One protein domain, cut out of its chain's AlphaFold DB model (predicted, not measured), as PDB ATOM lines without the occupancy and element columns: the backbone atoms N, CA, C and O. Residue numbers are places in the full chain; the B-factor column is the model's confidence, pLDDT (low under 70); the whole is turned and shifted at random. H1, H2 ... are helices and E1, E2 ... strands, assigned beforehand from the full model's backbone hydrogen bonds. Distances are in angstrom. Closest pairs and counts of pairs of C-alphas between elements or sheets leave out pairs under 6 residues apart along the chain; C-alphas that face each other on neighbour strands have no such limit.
ATOM      1  N   ARG A  16     174.294 153.870 127.315       74.62
ATOM      2  CA  ARG A  16     173.654 154.989 128.030       74.62
ATOM      3  C   ARG A  16     172.592 154.547 129.032       74.62
ATOM      4  O   ARG A  16     172.456 155.210 130.055       74.62
ATOM      5  N   ALA A  17     171.879 153.448 128.785       73.94
ATOM      6  CA  ALA A  17     170.858 152.955 129.712       73.94
ATOM      7  C   ALA A  17     171.474 152.581 131.072       73.94
ATOM      8  O   ALA A  17     170.918 152.889 132.125       73.94
ATOM      9  N   THR A  18     172.689 152.029 131.056       73.62
ATOM     10  CA  THR A  18     173.436 151.685 132.271       73.62
ATOM     11  C   THR A  18     173.861 152.902 133.089       73.62
ATOM     12  O   THR A  18     174.050 152.792 134.298       73.62
ATOM     13  N   LEU A  19     173.998 154.083 132.467       72.12
ATOM     14  CA  LEU A  19     174.381 155.300 133.190       72.12
ATOM     15  C   LEU A  19     173.340 155.685 134.245       72.12
ATOM     16  O   LEU A  19     173.712 156.227 135.277       72.12
ATOM     17  N   PHE A  20     172.059 155.394 134.020       73.06
ATOM     18  CA  PHE A  20     170.990 155.724 134.969       73.06
ATOM     19  C   PHE A  20     170.982 154.830 136.211       73.06
ATOM     20  O   PHE A  20     170.341 155.165 137.202       73.06
ATOM     21  N   LEU A  21     171.703 153.711 136.163       73.06
ATOM     22  CA  LEU A  21     171.769 152.722 137.238       73.06
ATOM     23  C   LEU A  21     173.064 152.827 138.047       73.06
ATOM     24  O   LEU A  21     173.203 152.198 139.092       73.06
ATOM     25  N   LEU A  22     174.020 153.625 137.571       71.38
ATOM     26  CA  LEU A  22     175.303 153.816 138.223       71.38
ATOM     27  C   LEU A  22     175.255 154.948 139.261       71.38
ATOM     28  O   LEU A  22     174.669 156.002 139.000       71.38
ATOM     29  N   PRO A  23     175.960 154.810 140.401       76.81
ATOM     30  CA  PRO A  23     176.141 155.907 141.341       76.81
ATOM     31  C   PRO A  23     176.788 157.127 140.672       76.81
ATOM     32  O   PRO A  23     177.736 157.004 139.888       76.81
ATOM     33  N   ALA A  24     176.342 158.329 141.043       77.19
ATOM     34  CA  ALA A  24     176.841 159.583 140.470       77.19
ATOM     35  C   ALA A  24     178.368 159.761 140.613       77.19
ATOM     36  O   ALA A  24     179.017 160.340 139.741       77.19
ATOM     37  N   SER A  25     178.965 159.233 141.685       78.56
ATOM     38  CA  SER A  25     180.415 159.238 141.917       78.56
ATOM     39  C   SER A  25     181.180 158.379 140.902       78.56
ATOM     40  O   SER A  25     182.214 158.821 140.391       78.56
ATOM     41  N   THR A  26     180.653 157.198 140.560       73.06
ATOM     42  CA  THR A  26     181.196 156.303 139.526       73.06
ATOM     43  C   THR A  26     181.166 156.990 138.165       73.06
ATOM     44  O   THR A  26     182.185 157.057 137.477       73.06
ATOM     45  N   LEU A  27     180.031 157.608 137.824       73.38
ATOM     46  CA  LEU A  27     179.879 158.365 136.580       73.38
ATOM     47  C   LEU A  27     180.826 159.562 136.503       73.38
ATOM     48  O   LEU A  27     181.425 159.799 135.458       73.38
ATOM     49  N   LYS A  28     180.986 160.315 137.597       78.75
ATOM     50  CA  LYS A  28     181.855 161.499 137.639       78.75
ATOM     51  C   LYS A  28     183.316 161.143 137.364       78.75
ATOM     52  O   LYS A  28     183.962 161.828 136.576       78.75
ATOM     53  N   ARG A  29     183.831 160.069 137.976       73.12
ATOM     54  CA  ARG A  29     185.204 159.593 137.724       73.12
ATOM     55  C   ARG A  29     185.375 159.097 136.293       73.12
ATOM     56  O   ARG A  29     186.324 159.505 135.630       73.12
ATOM     57  N   ALA A  30     184.429 158.293 135.811       71.12
ATOM     58  CA  ALA A  30     184.453 157.766 134.455       71.12
ATOM     59  C   ALA A  30     184.495 158.911 133.418       71.12
ATOM     60  O   ALA A  30     185.405 158.968 132.591       71.12
ATOM     61  N   ARG A  31     183.590 159.893 133.547       72.94
ATOM     62  CA  ARG A  31     183.528 161.102 132.703       72.94
ATOM     63  C   ARG A  31     184.810 161.929 132.713       72.94
ATOM     64  O   ARG A  31     185.182 162.481 131.686       72.94
ATOM     65  N   ALA A  32     185.465 162.045 133.867       73.62
ATOM     66  CA  ALA A  32     186.683 162.840 134.001       73.62
ATOM     67  C   ALA A  32     187.904 162.175 133.345       73.62
ATOM     68  O   ALA A  32     188.815 162.864 132.898       73.62
ATOM     69  N   GLN A  33     187.939 160.842 133.298       67.94
ATOM     70  CA  GLN A  33     189.113 160.088 132.852       67.94
ATOM     71  C   GLN A  33     189.046 159.682 131.375       67.94
ATOM     72  O   GLN A  33     190.086 159.448 130.744       67.94
ATOM     73  N   HIS A  34     187.845 159.585 130.798       68.94
ATOM     74  CA  HIS A  34     187.660 158.998 129.476       68.94
ATOM     75  C   HIS A  34     186.647 159.766 128.619       68.94
ATOM     76  O   HIS A  34     185.533 160.045 129.045       68.94
ATOM     77  N   LYS A  35     187.042 160.053 127.369       69.25
ATOM     78  CA  LYS A  35     186.188 160.680 126.344       69.25
ATOM     79  C   LYS A  35     185.136 159.709 125.783       69.25
ATOM     80  O   LYS A  35     184.093 160.143 125.315       69.25
ATOM     81  N   GLN A  36     185.422 158.408 125.852       71.56
ATOM     82  CA  GLN A  36     184.544 157.320 125.433       71.56
ATOM     83  C   GLN A  36     184.506 156.255 126.529       71.56
ATOM     84  O   GLN A  36     185.527 155.989 127.170       71.56
ATOM     85  N   LEU A  37     183.331 155.677 126.764       81.25
ATOM     86  CA  LEU A  37     183.095 154.729 127.845       81.25
ATOM     87  C   LEU A  37     182.130 153.655 127.387       81.25
ATOM     88  O   LEU A  37     180.976 153.938 127.113       81.25
ATOM     89  N   PHE A  38     182.596 152.419 127.379       82.56
ATOM     90  CA  PHE A  38     181.783 151.240 127.166       82.56
ATOM     91  C   PHE A  38     181.308 150.712 128.510       82.56
ATOM     92  O   PHE A  38     182.131 150.528 129.408       82.56
ATOM     93  N   ILE A  39     180.006 150.490 128.667       83.12
ATOM     94  CA  ILE A  39     179.409 150.101 129.945       83.12
ATOM     95  C   ILE A  39     178.430 148.944 129.746       83.12
ATOM     96  O   ILE A  39     177.614 148.966 128.825       83.12
ATOM     97  N   MET A  40     178.502 147.957 130.639       83.69
ATOM     98  CA  MET A  40     177.540 146.863 130.756       83.69
ATOM     99  C   MET A  40     177.107 146.694 132.213       83.69
ATOM    100  O   MET A  40     177.955 146.576 133.094       83.69
ATOM    101  N   GLY A  41     175.800 146.659 132.458       79.31
ATOM    102  CA  GLY A  41     175.201 146.382 133.759       79.31
ATOM    103  C   GLY A  41     175.152 144.883 134.036       79.31
ATOM    104  O   GLY A  41     174.707 144.112 133.186       79.31
ATOM    105  N   VAL A  42     175.608 144.476 135.219       76.12
ATOM    106  CA  VAL A  42     175.604 143.085 135.692       76.12
ATOM    107  C   VAL A  42     175.202 143.092 137.165       76.12
ATOM    108  O   VAL A  42     175.931 143.642 137.985       76.12
ATOM    109  N   ASP A  43     174.036 142.528 137.492       73.12
ATOM    110  CA  ASP A  43     173.554 142.305 138.868       73.12
ATOM    111  C   ASP A  43     173.683 143.520 139.811       73.12
ATOM    112  O   ASP A  43     174.160 143.420 140.940       73.12
ATOM    113  N   GLY A  44     173.297 144.708 139.333       67.62
ATOM    114  CA  GLY A  44     173.371 145.958 140.106       67.62
ATOM    115  C   GLY A  44     174.749 146.636 140.124       67.62
ATOM    116  O   GLY A  44     174.884 147.734 140.659       67.62
ATOM    117  N   ASN A  45     175.756 146.036 139.493       69.75
ATOM    118  CA  ASN A  45     177.052 146.647 139.207       69.75
ATOM    119  C   ASN A  45     177.161 147.032 137.726       69.75
ATOM    120  O   ASN A  45     176.323 146.652 136.907       69.75
ATOM    121  N   ALA A  46     178.220 147.760 137.356       78.62
ATOM    122  CA  ALA A  46     178.573 147.919 135.951       78.62
ATOM    123  C   ALA A  46     180.057 147.684 135.690       78.62
ATOM    124  O   ALA A  46     180.930 148.132 136.435       78.62
ATOM    125  N   LEU A  47     180.324 147.013 134.577       84.81
ATOM    126  CA  LEU A  47     181.647 146.859 134.002       84.81
ATOM    127  C   LEU A  47     181.877 148.016 133.037       84.81
ATOM    128  O   LEU A  47     181.046 148.274 132.170       84.81
ATOM    129  N   THR A  48     183.000 148.713 133.192       84.69
ATOM    130  CA  THR A  48     183.348 149.872 132.364       84.69
ATOM    131  C   THR A  48     184.655 149.641 131.621       84.69
ATOM    132  O   THR A  48     185.610 149.120 132.195       84.69
ATOM    133  N   TRP A  49     184.740 150.089 130.373       86.00
ATOM    134  CA  TRP A  49     185.973 150.095 129.592       86.00
ATOM    135  C   TRP A  49     186.102 151.390 128.798       86.00
ATOM    136  O   TRP A  49     185.145 151.860 128.205       86.00
ATOM    137  N   SER A  50     187.291 151.983 128.767       82.50
ATOM    138  CA  SER A  50     187.526 153.278 128.113       82.50
ATOM    139  C   SER A  50     187.703 153.199 126.592       82.50
ATOM    140  O   SER A  50     188.017 154.208 125.961       82.50
ATOM    141  N   GLY A  51     187.617 151.995 126.014       83.81
ATOM    142  CA  GLY A  51     187.983 151.734 124.619       83.81
ATOM    143  C   GLY A  51     189.491 151.705 124.359       83.81
ATOM    144  O   GLY A  51     189.914 151.514 123.224       83.81
ATOM    145  N   ARG A  52     190.319 151.911 125.392       80.56
ATOM    146  CA  ARG A  52     191.784 151.915 125.299       80.56
ATOM    147  C   ARG A  52     192.389 150.748 126.079       80.56
ATOM    148  O   ARG A  52     191.860 150.329 127.109       80.56
ATOM    149  N   GLY A  53     193.532 150.253 125.603       83.44
ATOM    150  CA  GLY A  53     194.244 149.124 126.207       83.44
ATOM    151  C   GLY A  53     193.645 147.761 125.846       83.44
ATOM    152  O   GLY A  53     192.931 147.626 124.856       83.44
ATOM    153  N   LYS A  54     193.963 146.735 126.646       89.19
ATOM    154  CA  LYS A  54     193.506 145.358 126.405       89.19
ATOM    155  C   LYS A  54     191.980 145.282 126.498       89.19
ATOM    156  O   LYS A  54     191.409 145.660 127.520       89.19
ATOM    157  N   GLN A  55     191.346 144.754 125.452       90.94
ATOM    158  CA  GLN A  55     189.905 144.527 125.433       90.94
ATOM    159  C   GLN A  55     189.507 143.528 126.538       90.94
ATOM    160  O   GLN A  55     190.076 142.432 126.606       90.94
ATOM    161  N   PRO A  56     188.543 143.876 127.406       92.69
ATOM    162  CA  PRO A  56     188.054 142.973 128.438       92.69
ATOM    163  C   PRO A  56     187.283 141.779 127.870       92.69
ATOM    164  O   PRO A  56     186.578 141.895 126.864       92.69
ATOM    165  N   THR A  57     187.317 140.656 128.589       92.44
ATOM    166  CA  THR A  57     186.595 139.428 128.219       92.44
ATOM    167  C   THR A  57     185.091 139.651 128.067       92.44
ATOM    168  O   THR A  57     184.487 139.094 127.159       92.44
ATOM    169  N   TRP A  58     184.478 140.504 128.894       89.56
ATOM    170  CA  TRP A  58     183.041 140.790 128.814       89.56
ATOM    171  C   TRP A  58     182.651 141.516 127.517       89.56
ATOM    172  O   TRP A  58     181.593 141.235 126.961       89.56
ATOM    173  N   VAL A  59     183.524 142.389 126.991       89.94
ATOM    174  CA  VAL A  59     183.313 143.050 125.692       89.94
ATOM    175  C   VAL A  59     183.395 142.007 124.585       89.94
ATOM    176  O   VAL A  59     182.507 141.926 123.747       89.94
ATOM    177  N   ALA A  60     184.437 141.169 124.594       91.12
ATOM    178  CA  ALA A  60     184.596 140.103 123.605       91.12
ATOM    179  C   ALA A  60     183.422 139.109 123.619       91.12
ATOM    180  O   ALA A  60     182.929 138.727 122.559       91.12
ATOM    181  N   ALA A  61     182.935 138.737 124.805       90.31
ATOM    182  CA  ALA A  61     181.768 137.880 124.966       90.31
ATOM    183  C   ALA A  61     180.498 138.531 124.400       90.31
ATOM    184  O   ALA A  61     179.742 137.869 123.697       90.31
ATOM    185  N   TYR A  62     180.288 139.828 124.648       88.19
ATOM    186  CA  TYR A  62     179.149 140.570 124.103       88.19
ATOM    187  C   TYR A  62     179.163 140.618 122.573       88.19
ATOM    188  O   TYR A  62     178.155 140.326 121.933       88.19
ATOM    189  N   LEU A  63     180.328 140.911 121.988       89.88
ATOM    190  CA  LEU A  63     180.506 140.922 120.535       89.88
ATOM    191  C   LEU A  63     180.309 139.528 119.924       89.88
ATOM    192  O   LEU A  63     179.683 139.389 118.878       89.88
ATOM    193  N   SER A  64     180.790 138.480 120.598       88.81
ATOM    194  CA  SER A  64     180.634 137.090 120.139       88.81
ATOM    195  C   SER A  64     179.177 136.620 120.156       88.81
ATOM    196  O   SER A  64     178.818 135.705 119.425       88.81
ATOM    197  N   GLN A  65     178.330 137.250 120.971       87.19
ATOM    198  CA  GLN A  65     176.887 137.002 121.018       87.19
ATOM    199  C   GLN A  65     176.104 137.787 119.953       87.19
ATOM    200  O   GLN A  65     174.877 137.747 119.953       87.19
ATOM    201  N   GLY A  66     176.796 138.493 119.052       86.81
ATOM    202  CA  GLY A  66     176.186 139.301 117.995       86.81
ATOM    203  C   GLY A  66     175.851 140.734 118.411       86.81
ATOM    204  O   GLY A  66     175.299 141.477 117.604       86.81
ATOM    205  N   GLY A  67     176.192 141.139 119.639       86.31
ATOM    206  CA  GLY A  67     176.105 142.535 120.056       86.31
ATOM    207  C   GLY A  67     177.148 143.398 119.347       86.31
ATOM    208  O   GLY A  67     178.179 142.908 118.882       86.31
ATOM    209  N   GLN A  68     176.911 144.701 119.277       87.50
ATOM    210  CA  GLN A  68     177.834 145.646 118.664       87.50
ATOM    211  C   GLN A  68     178.544 146.477 119.729       87.50
ATOM    212  O   GLN A  68     178.020 146.766 120.802       87.50
ATOM    213  N   LEU A  69     179.768 146.914 119.422       86.25
ATOM    214  CA  LEU A  69     180.521 147.768 120.340       86.25
ATOM    215  C   LEU A  69     179.784 149.097 120.599       86.25
ATOM    216  O   LEU A  69     179.846 149.625 121.706       86.25
ATOM    217  N   ALA A  70     179.037 149.592 119.607       86.12
ATOM    218  CA  ALA A  70     178.195 150.782 119.724       86.12
ATOM    219  C   ALA A  70     177.087 150.640 120.784       86.12
ATOM    220  O   ALA A  70     176.768 151.622 121.447       86.12
ATOM    221  N   ASP A  71     176.559 149.434 121.009       85.00
ATOM    222  CA  ASP A  71     175.521 149.194 122.023       85.00
ATOM    223  C   ASP A  71     176.060 149.367 123.444       85.00
ATOM    224  O   ASP A  71     175.328 149.717 124.372       85.00
ATOM    225  N   LEU A  72     177.358 149.112 123.616       86.81
ATOM    226  CA  LEU A  72     178.072 149.307 124.867       86.81
ATOM    227  C   LEU A  72     178.480 150.766 125.058       86.81
ATOM    228  O   LEU A  72     178.776 151.146 126.188       86.81
ATOM    229  N   ASP A  73     178.516 151.575 123.995       86.62
ATOM    230  CA  ASP A  73     179.014 152.944 124.053       86.62
ATOM    231  C   ASP A  73     178.049 153.837 124.833       86.62
ATOM    232  O   ASP A  73     176.936 154.175 124.423       86.62
TER     233      ASP A  73
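This is residues 16 to 73 of the 79 residues of the protein "HNS domain-containing protein" of Chromobacterium haemolyticum (UniProt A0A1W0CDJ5). A two-stranded hairpin, E1 and E2, forms the middle, with helix H2 to one side of it and helix H3 to the other along the longest axis. The short helices H1 and H4 pack on E1, and no helix touches another. The printed part has 58 residues, with four named helices and two named strands in the order H1, H2, E1, E2, H3, H4; the sheet, E1 - E2, is antiparallel and the class is mixed, helices and strands. The whole is compact, with a radius of gyration of the C-alphas of 11.1 A and spans of 31 by 25 by 16 A.

H1, residues 16 to 19, is close to but not clearly touching H2, residues 24 to 33; their closest C-alphas, Leu 19 and Leu 27, are 7.1 A apart. The closest C-alphas of H1 and E1, residues 38 to 42, are Thr 18 and Gly 41, 5.8 A. E1 and E2, residues 45 to 49, form an antiparallel hairpin at 158 degrees, with N 38 and O 49 within hydrogen-bond range at 2.7 A. H2 and E2 are only just apart, 8.2 A at the closest. H3, residues 57 to 64, is near E2, with 6 pairs of C-alphas within 10 A. H4, residues 69 to 72, comes closest to E1 at the C-alphas of Leu 72 and Phe 38, 4.8 A. Every O i to N i+4 pair is within hydrogen-bond range in H2 and H3; H1 and H4 are too short for such a pair.

H1 spans 5.2 A from C-alpha 16 at (173.654, 154.989, 128.030), H2 14.5 A, E1 13.3 A, E2 13.6 A, H3 10.3 A, and H4 5.4 A to C-alpha 72 at (178.072, 149.307, 124.867).

The C-alphas farthest apart, Ser 25 and Gly 66, are 31.4 A apart. The printed part has no cut and no long link. Residues 33 to 35 and 44 to 45 have pLDDT under 70.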